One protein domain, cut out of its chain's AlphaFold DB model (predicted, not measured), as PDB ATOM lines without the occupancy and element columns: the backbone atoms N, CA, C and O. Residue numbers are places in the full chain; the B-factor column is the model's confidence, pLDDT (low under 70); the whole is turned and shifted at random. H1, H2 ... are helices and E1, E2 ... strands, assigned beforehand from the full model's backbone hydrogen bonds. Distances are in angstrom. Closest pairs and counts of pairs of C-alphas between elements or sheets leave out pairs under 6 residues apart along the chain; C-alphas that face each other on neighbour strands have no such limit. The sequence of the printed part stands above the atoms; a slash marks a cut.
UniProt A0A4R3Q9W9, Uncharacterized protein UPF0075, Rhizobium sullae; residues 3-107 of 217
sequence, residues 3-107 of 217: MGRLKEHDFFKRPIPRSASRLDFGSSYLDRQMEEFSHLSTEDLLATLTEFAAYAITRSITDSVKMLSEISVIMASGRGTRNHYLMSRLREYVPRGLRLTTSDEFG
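This is residues 3 to 107 of the 217 residues of the protein "Uncharacterized protein UPF0075" of Rhizobium sullae (UniProt A0A4R3Q9W9). One long helix, H4, runs like a spine through the middle, with H1 packed on it and H6 crossing it. A small two-stranded sheet, E1 and E2, lies beyond H6 towards the later end of H4, while H3 lies near the first end of H4, and the long link of residues 14 to 26 folds back from H2 to H3. The printed part has 105 residues, with seven named helices and two named strands in the order H1 H2 H3 H4 E1 H5 H6 E2 H7; the sheet is parallel and the class is mostly helix. The whole is only just compact, close to loose, with a radius of gyration of the C-alphas of 15.1 A and spans of 42 by 31 by 23 A.

H1, residues 3 to 7, touches residues 48 to 56 alone of H4, residues 42 to 64; the closest C-alphas, of Met 3 and Thr 48, are 6.2 A apart. H2, residues 10 to 13, meets H1 only through their link and is only just apart from H4, the closest C-alphas being 8.2 A apart. H3, residues 27 to 36, is close to H4 but not clearly touching: the closest C-alphas, of Met 34 and Leu 45, are 7.9 A apart. H6, residues 84 to 93, touches residues 50 to 58 alone of H4, the same way at a steep tilt of 44 degrees; the closest C-alphas, of Ala 54 and Leu 90, are 5.0 A apart. H5, residues 79 to 82, and H6 touch only at the corner, and only just, with 3 pairs of C-alphas within 8 A, the closest being Thr 81 and Met 87, 6.4 A. E1, residues 73 to 76, and E2, residues 99 to 102, are parallel at 33 degrees; N 74 and O 99 are within hydrogen-bond range at 2.9 A, and N 76 and O 101 at 2.8 A. E1, H5, H6 and E2 form a strand-helix-strand unit, two parallel neighbour strands with helices between, its crossover right-handed. The closest C-alphas of H6 and E2, of Arg 91 and Leu 100, are 6.4 A apart. H7, residues 103 to 106, touches no helix. Every O i to N i+4 pair is within hydrogen-bond range in H1, H4 and H6, and 5 of 6 are in H3; H2, H5 and H7 are too short for such a pair.

H1 begins at C-alpha 3, (0.290, 9.603, -39.835). H3 is 14.2 A long, H4 32.4 A, from C-alpha 42 at (-9.554, -0.549, -42.348), and H6 14.4 A. E1 measures 9.7 A and E2 10.0 A. H7 ends at C-alpha 106, (24.335, -14.769, -40.537).

The two C-alphas farthest apart, of His 39 and Gly 107, are 45.3 A apart. The printed part has no cut. The link from H2 to H3 is long, with 13 residues, and that from H4 to E1 is short. The mean pLDDT of the printed part is 94.2, and no printed residue is under 70.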
ATOM      1  N   MET A   3      -1.174   9.704 -39.800       96.06
ATOM      2  CA  MET A   3       0.290   9.603 -39.835       96.06
ATOM      3  C   MET A   3       0.991  10.780 -39.139       96.06
ATOM      4  O   MET A   3       1.946  10.567 -38.399       96.06
ATOM      5  N   GLY A   4       0.524  12.017 -39.348       95.50
ATOM      6  CA  GLY A   4       1.115  13.205 -38.717       95.50
ATOM      7  C   GLY A   4       1.036  13.132 -37.193       95.50
ATOM      8  O   GLY A   4       2.045  13.283 -36.511       95.50
ATOM      9  N   ARG A   5      -0.134  12.752 -36.672       94.75
ATOM     10  CA  ARG A   5      -0.346  12.578 -35.233       94.75
ATOM     11  C   ARG A   5       0.561  11.506 -34.627       94.75
ATOM     12  O   ARG A   5       1.131  11.722 -33.561       94.75
ATOM     13  N   LEU A   6       0.717  10.365 -35.297       96.06
ATOM     14  CA  LEU A   6       1.586   9.287 -34.812       96.06
ATOM     15  C   LEU A   6       3.058   9.742 -34.725       96.06
ATOM     16  O   LEU A   6       3.757   9.409 -33.769       96.06
ATOM     17  N   LYS A   7       3.530  10.549 -35.687       96.38
ATOM     18  CA  LYS A   7       4.905  11.091 -35.705       96.38
ATOM     19  C   LYS A   7       5.186  12.097 -34.582       96.38
ATOM     20  O   LYS A   7       6.343  12.239 -34.176       96.38
ATOM     21  N   GLU A   8       4.157  12.776 -34.090       95.62
ATOM     22  CA  GLU A   8       4.242  13.795 -33.035       95.62
ATOM     23  C   GLU A   8       4.039  13.233 -31.620       95.62
ATOM     24  O   GLU A   8       4.102  13.981 -30.643       95.62
ATOM     25  N   HIS A   9       3.839  11.917 -31.496       96.25
ATOM     26  CA  HIS A   9       3.610  11.253 -30.216       96.25
ATOM     27  C   HIS A   9       4.710  11.562 -29.183       96.25
ATOM     28  O   HIS A   9       5.907  11.512 -29.489       96.25
ATOM     29  N   ASP A  10       4.312  11.793 -27.927       95.56
ATOM     30  CA  ASP A  10       5.208  12.211 -26.834       95.56
ATOM     31  C   ASP A  10       6.339  11.218 -26.543       95.56
ATOM     32  O   ASP A  10       7.391  11.601 -26.030       95.56
ATOM     33  N   PHE A  11       6.169   9.953 -26.937       95.81
ATOM     34  CA  PHE A  11       7.236   8.948 -26.933       95.81
ATOM     35  C   PHE A  11       8.541   9.477 -27.554       95.81
ATOM     36  O   PHE A  11       9.617   9.279 -26.987       95.81
ATOM     37  N   PHE A  12       8.460  10.191 -28.682       96.00
ATOM     38  CA  PHE A  12       9.644  10.681 -29.390       96.00
ATOM     39  C   PHE A  12      10.301  11.902 -28.735       96.00
ATOM     40  O   PHE A  12      11.433  12.229 -29.084       96.00
ATOM     41  N   LYS A  13       9.626  12.562 -27.785       94.75
ATOM     42  CA  LYS A  13      10.174  13.695 -27.019       94.75
ATOM     43  C   LYS A  13      11.040  13.237 -25.840       94.75
ATOM     44  O   LYS A  13      11.762  14.042 -25.261       94.75
ATOM     45  N   ARG A  14      10.983  11.952 -25.471       94.69
ATOM     46  CA  ARG A  14      11.774  11.390 -24.365       94.69
ATOM     47  C   ARG A  14      13.272  11.370 -24.709       94.69
ATOM     48  O   ARG A  14      13.610  11.060 -25.859       94.69
ATOM     49  N   PRO A  15      14.164  11.631 -23.733       93.19
ATOM     50  CA  PRO A  15      15.606  11.499 -23.925       93.19
ATOM     51  C   PRO A  15      16.002  10.039 -24.189       93.19
ATOM     52  O   PRO A  15      15.286   9.109 -23.823       93.19
ATOM     53  N   ILE A  16      17.151   9.839 -24.834       92.69
ATOM     54  CA  ILE A  16      17.740   8.516 -25.094       92.69
ATOM     55  C   ILE A  16      18.612   8.110 -23.889       92.69
ATOM     56  O   ILE A  16      19.319   8.974 -23.365       92.69
ATOM     57  N   PRO A  17      18.618   6.828 -23.461       91.81
ATOM     58  CA  PRO A  17      17.900   5.687 -24.039       91.81
ATOM     59  C   PRO A  17      16.402   5.684 -23.706       91.81
ATOM     60  O   PRO A  17      15.997   5.985 -22.587       91.81
ATOM     61  N   ARG A  18      15.573   5.292 -24.682       92.06
ATOM     62  CA  ARG A  18      14.113   5.179 -24.536       92.06
ATOM     63  C   ARG A  18      13.602   3.871 -25.123       92.06
ATOM     64  O   ARG A  18      14.113   3.399 -26.134       92.06
ATOM     65  N   SER A  19      12.569   3.311 -24.502       91.31
ATOM     66  CA  SER A  19      11.855   2.121 -24.977       91.31
ATOM     67  C   SER A  19      10.362   2.408 -25.023       91.31
ATOM     68  O   SER A  19       9.839   3.093 -24.144       91.31
ATOM     69  N   ALA A  20       9.692   1.926 -26.068       92.88
ATOM     70  CA  ALA A  20       8.241   2.009 -26.171       92.88
ATOM     71  C   ALA A  20       7.593   0.899 -25.336       92.88
ATOM     72  O   ALA A  20       8.137  -0.200 -25.217       92.88
ATOM     73  N   SER A  21       6.418   1.179 -24.788       91.38
ATOM     74  CA  SER A  21       5.646   0.257 -23.959       91.38
ATOM     75  C   SER A  21       4.176   0.218 -24.382       91.38
ATOM     76  O   SER A  21       3.711   1.016 -25.199       91.38
ATOM     77  N   ARG A  22       3.401  -0.683 -23.768       92.00
ATOM     78  CA  ARG A  22       1.937  -0.714 -23.930       92.00
ATOM     79  C   ARG A  22       1.240   0.534 -23.381       92.00
ATOM     80  O   ARG A  22       0.093   0.764 -23.732       92.00
ATOM     81  N   LEU A  23       1.910   1.334 -22.550       91.25
ATOM     82  CA  LEU A  23       1.372   2.620 -22.099       91.25
ATOM     83  C   LEU A  23       1.467   3.694 -23.191       91.25
ATOM     84  O   LEU A  23       0.712   4.656 -23.162       91.25
ATOM     85  N   ASP A  24       2.369   3.510 -24.159       93.94
ATOM     86  CA  ASP A  24       2.571   4.443 -25.267       93.94
ATOM     87  C   ASP A  24       1.631   4.137 -26.429       93.94
ATOM     88  O   ASP A  24       0.905   5.003 -26.900       93.94
ATOM     89  N   PHE A  25       1.638   2.879 -26.875       93.88
ATOM     90  CA  PHE A  25       0.934   2.428 -28.077       93.88
ATOM     91  C   PHE A  25       0.039   1.215 -27.776       93.88
ATOM     92  O   PHE A  25       0.043   0.219 -28.500       93.88
ATOM     93  N   GLY A  26      -0.675   1.261 -26.648       93.06
ATOM     94  CA  GLY A  26      -1.610   0.215 -26.226       93.06
ATOM     95  C   GLY A  26      -2.956   0.259 -26.948       93.06
ATOM     96  O   GLY A  26      -3.213   1.141 -27.767       93.06
ATOM     97  N   SER A  27      -3.842  -0.673 -26.589       92.88
ATOM     98  CA  SER A  27      -5.205  -0.744 -27.135       92.88
ATOM     99  C   SER A  27      -5.966   0.562 -26.930       92.88
ATOM    100  O   SER A  27      -6.434   1.135 -27.897       92.88
ATOM    101  N   SER A  28      -5.951   1.129 -25.722       93.19
ATOM    102  CA  SER A  28      -6.643   2.394 -25.428       93.19
ATOM    103  C   SER A  28      -6.137   3.595 -26.236       93.19
ATOM    104  O   SER A  28      -6.859   4.571 -26.442       93.19
ATOM    105  N   TYR A  29      -4.876   3.576 -26.677       93.25
ATOM    106  CA  TYR A  29      -4.363   4.584 -27.600       93.25
ATOM    107  C   TYR A  29      -4.917   4.358 -29.007       93.25
ATOM    108  O   TYR A  29      -5.393   5.309 -29.629       93.25
ATOM    109  N   LEU A  30      -4.871   3.108 -29.474       91.44
ATOM    110  CA  LEU A  30      -5.354   2.711 -30.790       91.44
ATOM    111  C   LEU A  30      -6.863   2.935 -30.936       91.44
ATOM    112  O   LEU A  30      -7.267   3.523 -31.930       91.44
ATOM    113  N   ASP A  31      -7.661   2.566 -29.936       93.12
ATOM    114  CA  ASP A  31      -9.120   2.728 -29.925       93.12
ATOM    115  C   ASP A  31      -9.503   4.200 -30.134       93.12
ATOM    116  O   ASP A  31     -10.302   4.519 -31.010       93.12
ATOM    117  N   ARG A  32      -8.829   5.122 -29.429       93.62
ATOM    118  CA  ARG A  32      -9.013   6.572 -29.618       93.62
ATOM    119  C   ARG A  32      -8.637   7.040 -31.022       93.62
ATOM    120  O   ARG A  32      -9.296   7.918 -31.568       93.62
ATOM    121  N   GLN A  33      -7.573   6.483 -31.611       93.44
ATOM    122  CA  GLN A  33      -7.221   6.823 -32.992       93.44
ATOM    123  C   GLN A  33      -8.255   6.267 -33.978       93.44
ATOM    124  O   GLN A  33      -8.602   6.947 -34.934       93.44
ATOM    125  N   MET A  34      -8.764   5.054 -33.760       91.56
ATOM    126  CA  MET A  34      -9.766   4.443 -34.634       91.56
ATOM    127  C   MET A  34     -11.109   5.172 -34.575       91.56
ATOM    128  O   MET A  34     -11.759   5.312 -35.605       91.56
ATOM    129  N   GLU A  35     -11.504   5.672 -33.406       94.44
ATOM    130  CA  GLU A  35     -12.716   6.476 -33.250       94.44
ATOM    131  C   GLU A  35     -12.602   7.812 -33.997       94.44
ATOM    132  O   GLU A  35     -13.458   8.156 -34.817       94.44
ATOM    133  N   GLU A  36     -11.504   8.542 -33.789       94.81
ATOM    134  CA  GLU A  36     -11.301   9.848 -34.418       94.81
ATOM    135  C   GLU A  36     -11.073   9.757 -35.935       94.81
ATOM    136  O   GLU A  36     -11.528  10.606 -36.704       94.81
ATOM    137  N   PHE A  37     -10.389   8.707 -36.388       94.62
ATOM    138  CA  PHE A  37     -10.136   8.446 -37.804       94.62
ATOM    139  C   PHE A  37     -11.092   7.394 -38.388       94.62
ATOM    140  O   PHE A  37     -10.751   6.727 -39.360       94.62
ATOM    141  N   SER A  38     -12.306   7.287 -37.839       94.00
ATOM    142  CA  SER A  38     -13.346   6.326 -38.251       94.00
ATOM    143  C   SER A  38     -13.832   6.483 -39.695       94.00
ATOM    144  O   SER A  38     -14.424   5.567 -40.256       94.00
ATOM    145  N   HIS A  39     -13.560   7.631 -40.316       94.94
ATOM    146  CA  HIS A  39     -13.822   7.882 -41.733       94.94
ATOM    147  C   HIS A  39     -12.838   7.168 -42.676       94.94
ATOM    148  O   HIS A  39     -13.077   7.137 -43.881       94.94
ATOM    149  N   LEU A  40     -11.718   6.640 -42.164       94.56
ATOM    150  CA  LEU A  40     -10.757   5.871 -42.951       94.56
ATOM    151  C   LEU A  40     -11.200   4.413 -43.084       94.56
ATOM    152  O   LEU A  40     -11.788   3.834 -42.171       94.56
ATOM    153  N   SER A  41     -10.848   3.798 -44.212       96.12
ATOM    154  CA  SER A  41     -11.005   2.357 -44.384       96.12
ATOM    155  C   SER A  41     -10.088   1.583 -43.426       96.12
ATOM    156  O   SER A  41      -9.072   2.094 -42.939       96.12
ATOM    157  N   THR A  42     -10.418   0.317 -43.169       93.88
ATOM    158  CA  THR A  42      -9.554  -0.549 -42.348       93.88
ATOM    159  C   THR A  42      -8.197  -0.755 -43.026       93.88
ATOM    160  O   THR A  42      -7.160  -0.794 -42.363       93.88
ATOM    161  N   GLU A  43      -8.191  -0.830 -44.352       95.94
ATOM    162  CA  GLU A  43      -7.016  -0.948 -45.202       95.94
ATOM    163  C   GLU A  43      -6.093   0.265 -45.041       95.94
ATOM    164  O   GLU A  43      -4.898   0.089 -44.796       95.94
ATOM    165  N   ASP A  44      -6.642   1.482 -45.085       95.62
ATOM    166  CA  ASP A  44      -5.875   2.720 -44.905       95.62
ATOM    167  C   ASP A  44      -5.318   2.844 -43.486       95.62
ATOM    168  O   ASP A  44      -4.173   3.275 -43.299       95.62
ATOM    169  N   LEU A  45      -6.089   2.431 -42.475       94.62
ATOM    170  CA  LEU A  45      -5.628   2.384 -41.088       94.62
ATOM    171  C   LEU A  45      -4.449   1.417 -40.937       94.62
ATOM    172  O   LEU A  45      -3.397   1.805 -40.428       94.62
ATOM    173  N   LEU A  46      -4.579   0.178 -41.417       94.56
ATOM    174  CA  LEU A  46      -3.517  -0.831 -41.340       94.56
ATOM    175  C   LEU A  46      -2.273  -0.426 -42.138       94.56
ATOM    176  O   LEU A  46      -1.146  -0.606 -41.657       94.56
ATOM    177  N   ALA A  47      -2.459   0.150 -43.328       96.06
ATOM    178  CA  ALA A  47      -1.374   0.686 -44.138       96.06
ATOM    179  C   ALA A  47      -0.653   1.820 -43.398       96.06
ATOM    180  O   ALA A  47       0.573   1.788 -43.296       96.06
ATOM    181  N   THR A  48      -1.395   2.759 -42.802       96.44
ATOM    182  CA  THR A  48      -0.845   3.891 -42.040       96.44
ATOM    183  C   THR A  48      -0.107   3.440 -40.781       96.44
ATOM    184  O   THR A  48       0.976   3.941 -40.489       96.44
ATOM    185  N   LEU A  49      -0.646   2.476 -40.033       95.75
ATOM    186  CA  LEU A  49       0.005   1.944 -38.833       95.75
ATOM    187  C   LEU A  49       1.283   1.172 -39.179       95.75
ATOM    188  O   LEU A  49       2.291   1.294 -38.483       95.75
ATOM    189  N   THR A  50       1.270   0.408 -40.275       97.00
ATOM    190  CA  THR A  50       2.467  -0.303 -40.744       97.00
ATOM    191  C   THR A  50       3.522   0.672 -41.272       97.00
ATOM    192  O   THR A  50       4.710   0.513 -40.983       97.00
ATOM    193  N   GLU A  51       3.091   1.717 -41.979       97.75
ATOM    194  CA  GLU A  51       3.943   2.823 -42.420       97.75
ATOM    195  C   GLU A  51       4.593   3.533 -41.231       97.75
ATOM    196  O   GLU A  51       5.804   3.770 -41.207       97.75
ATOM    197  N   PHE A  52       3.798   3.822 -40.201       97.38
ATOM    198  CA  PHE A  52       4.280   4.409 -38.963       97.38
ATOM    199  C   PHE A  52       5.286   3.504 -38.252       97.38
ATOM    200  O   PHE A  52       6.302   4.009 -37.787       97.38
ATOM    201  N   ALA A  53       5.067   2.189 -38.206       96.94
ATOM    202  CA  ALA A  53       6.025   1.263 -37.610       96.94
ATOM    203  C   ALA A  53       7.394   1.326 -38.314       96.94
ATOM    204  O   ALA A  53       8.422   1.420 -37.641       96.94
ATOM    205  N   ALA A  54       7.423   1.351 -39.653       97.88
ATOM    206  CA  ALA A  54       8.665   1.492 -40.418       97.88
ATOM    207  C   ALA A  54       9.377   2.827 -40.129       97.88
ATOM    208  O   ALA A  54      10.584   2.855 -39.858       97.88
ATOM    209  N   TYR A  55       8.615   3.925 -40.124       97.75
ATOM    210  CA  TYR A  55       9.116   5.253 -39.776       97.75
ATOM    211  C   TYR A  55       9.664   5.299 -38.341       97.75
ATOM    212  O   TYR A  55      10.769   5.784 -38.118       97.75
ATOM    213  N   ALA A  56       8.920   4.778 -37.365       97.19
ATOM    214  CA  ALA A  56       9.257   4.821 -35.945       97.19
ATOM    215  C   ALA A  56      10.513   4.006 -35.617       97.19
ATOM    216  O   ALA A  56      11.342   4.459 -34.823       97.19
ATOM    217  N   ILE A  57      10.671   2.834 -36.246       96.19
ATOM    218  CA  ILE A  57      11.885   2.012 -36.146       96.19
ATOM    219  C   ILE A  57      13.079   2.799 -36.682       96.19
ATOM    220  O   ILE A  57      14.070   2.970 -35.974       96.19
ATOM    221  N   THR A  58      12.967   3.328 -37.901       95.62
ATOM    222  CA  THR A  58      14.070   4.045 -38.553       95.62
ATOM    223  C   THR A  58      14.438   5.313 -37.790       95.62
ATOM    224  O   THR A  58      15.609   5.522 -37.490       95.62
ATOM    225  N   ARG A  59      13.452   6.123 -37.387       95.75
ATOM    226  CA  ARG A  59      13.673   7.308 -36.551       95.75
ATOM    227  C   ARG A  59      14.370   6.946 -35.247       95.75
ATOM    228  O   ARG A  59      15.328   7.604 -34.871       95.75
ATOM    229  N   SER A  60      13.930   5.887 -34.567       94.75
ATOM    230  CA  SER A  60      14.575   5.446 -33.324       94.75
ATOM    231  C   SER A  60      16.036   5.044 -33.534       94.75
ATOM    232  O   SER A  60      16.861   5.341 -32.673       94.75
ATOM    233  N   ILE A  61      16.364   4.406 -34.664       93.19
ATOM    234  CA  ILE A  61      17.749   4.072 -35.034       93.19
ATOM    235  C   ILE A  61      18.555   5.353 -35.263       93.19
ATOM    236  O   ILE A  61      19.594   5.527 -34.630       93.19
ATOM    237  N   THR A  62      18.063   6.263 -36.105       92.81
ATOM    238  CA  THR A  62      18.749   7.520 -36.437       92.81
ATOM    239  C   THR A  62      18.969   8.401 -35.209       92.81
ATOM    240  O   THR A  62      20.064   8.918 -35.021       92.81
ATOM    241  N   ASP A  63      17.964   8.528 -34.342       92.94
ATOM    242  CA  ASP A  63      18.063   9.348 -33.135       92.94
ATOM    243  C   ASP A  63      19.070   8.748 -32.129       92.94
ATOM    244  O   ASP A  63      19.763   9.486 -31.431       92.94
ATOM    245  N   SER A  64      19.159   7.411 -32.039       91.06
ATOM    246  CA  SER A  64      19.943   6.721 -30.997       91.06
ATOM    247  C   SER A  64      21.387   6.409 -31.391       91.06
ATOM    248  O   SER A  64      22.237   6.250 -30.514       91.06
ATOM    249  N   VAL A  65      21.686   6.286 -32.686       91.31
ATOM    250  CA  VAL A  65      22.985   5.808 -33.179       91.31
ATOM    251  C   VAL A  65      23.786   6.963 -33.781       91.31
ATOM    252  O   VAL A  65      23.606   7.325 -34.937       91.31
ATOM    253  N   LYS A  66      24.720   7.525 -33.002       87.25
ATOM    254  CA  LYS A  66      25.528   8.692 -33.417       87.25
ATOM    255  C   LYS A  66      26.450   8.429 -34.615       87.25
ATOM    256  O   LYS A  66      26.644   9.321 -35.428       87.25
ATOM    257  N   MET A  67      27.009   7.223 -34.726       88.94
ATOM    258  CA  MET A  67      27.968   6.841 -35.781       88.94
ATOM    259  C   MET A  67      27.301   5.976 -36.855       88.94
ATOM    260  O   MET A  67      27.863   4.993 -37.327       88.94
ATOM    261  N   LEU A  68      26.059   6.305 -37.226       89.44
ATOM    262  CA  LEU A  68      25.288   5.509 -38.186       89.44
ATOM    263  C   LEU A  68      25.970   5.423 -39.564       89.44
ATOM    264  O   LEU A  68      25.820   4.417 -40.248       89.44
ATOM    265  N   SER A  69      26.763   6.433 -39.941       88.44
ATOM    266  CA  SER A  69      27.564   6.457 -41.174       88.44
ATOM    267  C   SER A  69      28.687   5.418 -41.220       88.44
ATOM    268  O   SER A  69      29.163   5.095 -42.302       88.44
ATOM    269  N   GLU A  70      29.121   4.900 -40.069       92.19
ATOM    270  CA  GLU A  70      30.154   3.858 -39.973       92.19
ATOM    271  C   GLU A  70      29.556   2.443 -40.033       92.19
ATOM    272  O   GLU A  70      30.278   1.447 -40.084       92.19
ATOM    273  N   ILE A  71      28.225   2.333 -40.028       93.38
ATOM    274  CA  ILE A  71      27.510   1.061 -40.032       93.38
ATOM    275  C   ILE A  71      27.123   0.707 -41.467       93.38
ATOM    276  O   ILE A  71      26.479   1.479 -42.168       93.38
ATOM    277  N   SER A  72      27.459  -0.509 -41.887       93.12
ATOM    278  CA  SER A  72      27.150  -1.015 -43.229       93.12
ATOM    279  C   SER A  72      25.873  -1.856 -43.294       93.12
ATOM    280  O   SER A  72      25.288  -2.015 -44.366       93.12
ATOM    281  N   VAL A  73      25.425  -2.415 -42.164       94.50
ATOM    282  CA  VAL A  73      24.344  -3.410 -42.124       94.50
ATOM    283  C   VAL A  73      23.395  -3.173 -40.952       94.50
ATOM    284  O   VAL A  73      23.817  -3.033 -39.808       94.50
ATOM    285  N   ILE A  74      22.091  -3.236 -41.233       94.62
ATOM    286  CA  ILE A  74      21.023  -3.345 -40.235       94.62
ATOM    287  C   ILE A  74      20.423  -4.748 -40.328       94.62
ATOM    288  O   ILE A  74      19.913  -5.151 -41.372       94.62
ATOM    289  N   MET A  75      20.448  -5.484 -39.216       95.12
ATOM    290  CA  MET A  75      19.880  -6.830 -39.124       95.12
ATOM    291  C   MET A  75      18.503  -6.818 -38.456       95.12
ATOM    292  O   MET A  75      18.378  -6.612 -37.244       95.12
ATOM    293  N   ALA A  76      17.471  -7.106 -39.242       95.50
ATOM    294  CA  ALA A  76      16.118  -7.343 -38.774       95.50
ATOM    295  C   ALA A  76      15.947  -8.774 -38.239       95.50
ATOM    296  O   ALA A  76      16.578  -9.730 -38.692       95.50
ATOM    297  N   SER A  77      15.061  -8.926 -37.259       94.69
ATOM    298  CA  SER A  77      14.719 -10.213 -36.651       94.69
ATOM    299  C   SER A  77      13.322 -10.174 -36.039       94.69
ATOM    300  O   SER A  77      12.732  -9.103 -35.902       94.69
ATOM    301  N   GLY A  78      12.824 -11.321 -35.586       92.44
ATOM    302  CA  GLY A  78      11.497 -11.456 -34.998       92.44
ATOM    303  C   GLY A  78      10.405 -11.612 -36.053       92.44
ATOM    304  O   GLY A  78      10.663 -11.678 -37.252       92.44
ATOM    305  N   ARG A  79       9.147 -11.689 -35.609       90.31
ATOM    306  CA  ARG A  79       8.014 -12.003 -36.501       90.31
ATOM    307  C   ARG A  79       7.753 -10.933 -37.567       90.31
ATOM    308  O   ARG A  79       7.192 -11.260 -38.608       90.31
ATOM    309  N   GLY A  80       8.168  -9.688 -37.323       93.19
ATOM    310  CA  GLY A  80       7.988  -8.571 -38.254       93.19
ATOM    311  C   GLY A  80       8.687  -8.766 -39.601       93.19
ATOM    312  O   GLY A  80       8.207  -8.243 -40.599       93.19
ATOM    313  N   THR A  81       9.741  -9.590 -39.672       95.00
ATOM    314  CA  THR A  81      10.455  -9.862 -40.933       95.00
ATOM    315  C   THR A  81       9.609 -10.611 -41.965       95.00
ATOM    316  O   THR A  81       9.910 -10.557 -43.152       95.00
ATOM    317  N   ARG A  82       8.522 -11.275 -41.537       94.38
ATOM    318  CA  ARG A  82       7.541 -11.920 -42.429       94.38
ATOM    319  C   ARG A  82       6.528 -10.945 -43.031       94.38
ATOM    320  O   ARG A  82       5.811 -11.317 -43.952       94.38
ATOM    321  N   ASN A  83       6.428  -9.719 -42.515       96.31
ATOM    322  CA  ASN A  83       5.570  -8.706 -43.113       96.31
ATOM    323  C   ASN A  83       6.323  -8.057 -44.284       96.31
ATOM    324  O   ASN A  83       7.146  -7.162 -44.093       96.31
ATOM    325  N   HIS A  84       6.047  -8.534 -45.499       95.81
ATOM    326  CA  HIS A  84       6.708  -8.055 -46.713       95.81
ATOM    327  C   HIS A  84       6.489  -6.560 -46.963       95.81
ATOM    328  O   HIS A  84       7.420  -5.892 -47.414       95.81
ATOM    329  N   TYR A  85       5.308  -6.033 -46.621       96.56
ATOM    330  CA  TYR A  85       5.016  -4.606 -46.726       96.56
ATOM    331  C   TYR A  85       5.857  -3.803 -45.726       96.56
ATOM    332  O   TYR A  85       6.594  -2.913 -46.125       96.56
ATOM    333  N   LEU A  86       5.881  -4.174 -44.443       97.88
ATOM    334  CA  LEU A  86       6.749  -3.521 -43.453       97.88
ATOM    335  C   LEU A  86       8.224  -3.545 -43.880       97.88
ATOM    336  O   LEU A  86       8.913  -2.534 -43.792       97.88
ATOM    337  N   MET A  87       8.712  -4.692 -44.361       97.56
ATOM    338  CA  MET A  87      10.094  -4.828 -44.815       97.56
ATOM    339  C   MET A  87      10.387  -3.988 -46.061       97.56
ATOM    340  O   MET A  87      11.502  -3.489 -46.182       97.56
ATOM    341  N   SER A  88       9.436  -3.811 -46.987       97.31
ATOM    342  CA  SER A  88       9.624  -2.892 -48.116       97.31
ATOM    343  C   SER A  88       9.677  -1.444 -47.634       97.31
ATOM    344  O   SER A  88      10.616  -0.737 -47.979       97.31
ATOM    345  N   ARG A  89       8.770  -1.036 -46.739       97.88
ATOM    346  CA  ARG A  89       8.773   0.316 -46.161       97.88
ATOM    347  C   ARG A  89      10.043   0.609 -45.364       97.88
ATOM    348  O   ARG A  89      10.601   1.692 -45.488       97.88
ATOM    349  N   LEU A  90      10.565  -0.356 -44.606       97.44
ATOM    350  CA  LEU A  90      11.851  -0.209 -43.917       97.44
ATOM    351  C   LEU A  90      13.010   0.025 -44.897       97.44
ATOM    352  O   LEU A  90      13.865   0.851 -44.604       97.44
ATOM    353  N   ARG A  91      13.039  -0.647 -46.056       96.06
ATOM    354  CA  ARG A  91      14.078  -0.399 -47.076       96.06
ATOM    355  C   ARG A  91      14.030   1.027 -47.621       96.06
ATOM    356  O   ARG A  91      15.086   1.582 -47.884       96.06
ATOM    357  N   GLU A  92      12.837   1.605 -47.748       96.44
ATOM    358  CA  GLU A  92      12.664   2.994 -48.195       96.44
ATOM    359  C   GLU A  92      13.098   4.015 -47.133       96.44
ATOM    360  O   GLU A  92      13.638   5.066 -47.466       96.44
ATOM    361  N   TYR A  93      12.864   3.722 -45.850       96.19
ATOM    362  CA  TYR A  93      13.203   4.641 -44.761       96.19
ATOM    363  C   TYR A  93      14.670   4.569 -44.327       96.19
ATOM    364  O   TYR A  93      15.221   5.584 -43.897       96.19
ATOM    365  N   VAL A  94      15.299   3.393 -44.393       93.75
ATOM    366  CA  VAL A  94      16.691   3.209 -43.965       93.75
ATOM    367  C   VAL A  94      17.617   4.163 -44.738       93.75
ATOM    368  O   VAL A  94      17.515   4.250 -45.963       93.75
ATOM    369  N   PRO A  95      18.534   4.884 -44.056       89.62
ATOM    370  CA  PRO A  95      19.434   5.806 -44.735       89.62
ATOM    371  C   PRO A  95      20.269   5.114 -45.817       89.62
ATOM    372  O   PRO A  95      20.696   3.965 -45.670       89.62
ATOM    373  N   ARG A  96      20.525   5.837 -46.913       86.12
ATOM    374  CA  ARG A  96      21.322   5.325 -48.034       86.12
ATOM    375  C   ARG A  96      22.697   4.857 -47.546       86.12
ATOM    376  O   ARG A  96      23.343   5.547 -46.766       86.12
ATOM    377  N   GLY A  97      23.136   3.702 -48.041       85.56
ATOM    378  CA  GLY A  97      24.410   3.076 -47.666       85.56
ATOM    379  C   GLY A  97      24.287   1.988 -46.597       85.56
ATOM    380  O   GLY A  97      25.170   1.139 -46.511       85.56
ATOM    381  N   LEU A  98      23.177   1.934 -45.852       92.81
ATOM    382  CA  LEU A  98      22.913   0.844 -44.913       92.81
ATOM    383  C   LEU A  98      22.132  -0.281 -45.585       92.81
ATOM    384  O   LEU A  98      21.008  -0.107 -46.058       92.81
ATOM    385  N   ARG A  99      22.710  -1.480 -45.580       94.81
ATOM    386  CA  ARG A  99      22.046  -2.682 -46.080       94.81
ATOM    387  C   ARG A  99      21.095  -3.237 -45.023       94.81
ATOM    388  O   ARG A  99      21.538  -3.738 -43.990       94.81
ATOM    389  N   LEU A 100      19.790  -3.216 -45.299       96.06
ATOM    390  CA  LEU A 100      18.804  -3.941 -44.495       96.06
ATOM    391  C   LEU A 100      18.796  -5.428 -44.875       96.06
ATOM    392  O   LEU A 100      18.551  -5.784 -46.026       96.06
ATOM    393  N   THR A 101      19.018  -6.289 -43.890       95.62
ATOM    394  CA  THR A 101      19.030  -7.751 -44.035       95.62
ATOM    395  C   THR A 101      18.363  -8.419 -42.828       95.62
ATOM    396  O   THR A 101      17.932  -7.745 -41.893       95.62
ATOM    397  N   THR A 102      18.241  -9.741 -42.838       96.19
ATOM    398  CA  THR A 102      17.756 -10.551 -41.718       96.19
ATOM    399  C   THR A 102      18.900 -11.288 -41.039       96.19
ATOM    400  O   THR A 102      19.873 -11.667 -41.684       96.19
ATOM    401  N   SER A 103      18.756 -11.576 -39.746       94.25
ATOM    402  CA  SER A 103      19.753 -12.371 -39.019       94.25
ATOM    403  C   SER A 103      19.954 -13.785 -39.590       94.25
ATOM    404  O   SER A 103      21.004 -14.382 -39.356       94.25
ATOM    405  N   ASP A 104      18.988 -14.303 -40.364       93.56
ATOM    406  CA  ASP A 104      19.084 -15.602 -41.042       93.56
ATOM    407  C   ASP A 104      20.311 -15.690 -41.966       93.56
ATOM    408  O   ASP A 104      20.960 -16.732 -42.013       93.56
ATOM    409  N   GLU A 105      20.693 -14.589 -42.630       95.25
ATOM    410  CA  GLU A 105      21.880 -14.549 -43.503       95.25
ATOM    411  C   GLU A 105      23.194 -14.777 -42.741       95.25
ATOM    412  O   GLU A 105      24.199 -15.158 -43.335       95.25
ATOM    413  N   PHE A 106      23.185 -14.580 -41.422       92.75
ATOM    414  CA  PHE A 106      24.335 -14.769 -40.537       92.75
ATOM    415  C   PHE A 106      24.225 -16.057 -39.709       92.75
ATOM    416  O   PHE A 106      24.913 -16.212 -38.703       92.75
ATOM    417  N   GLY A 107      23.328 -16.972 -40.091       92.44
ATOM    418  CA  GLY A 107      23.144 -18.253 -39.409       92.44
ATOM    419  C   GLY A 107      22.376 -18.166 -38.088       92.44
ATOM    420  O   GLY A 107      22.321 -19.152 -37.355       92.44
TER     421      GLY A 107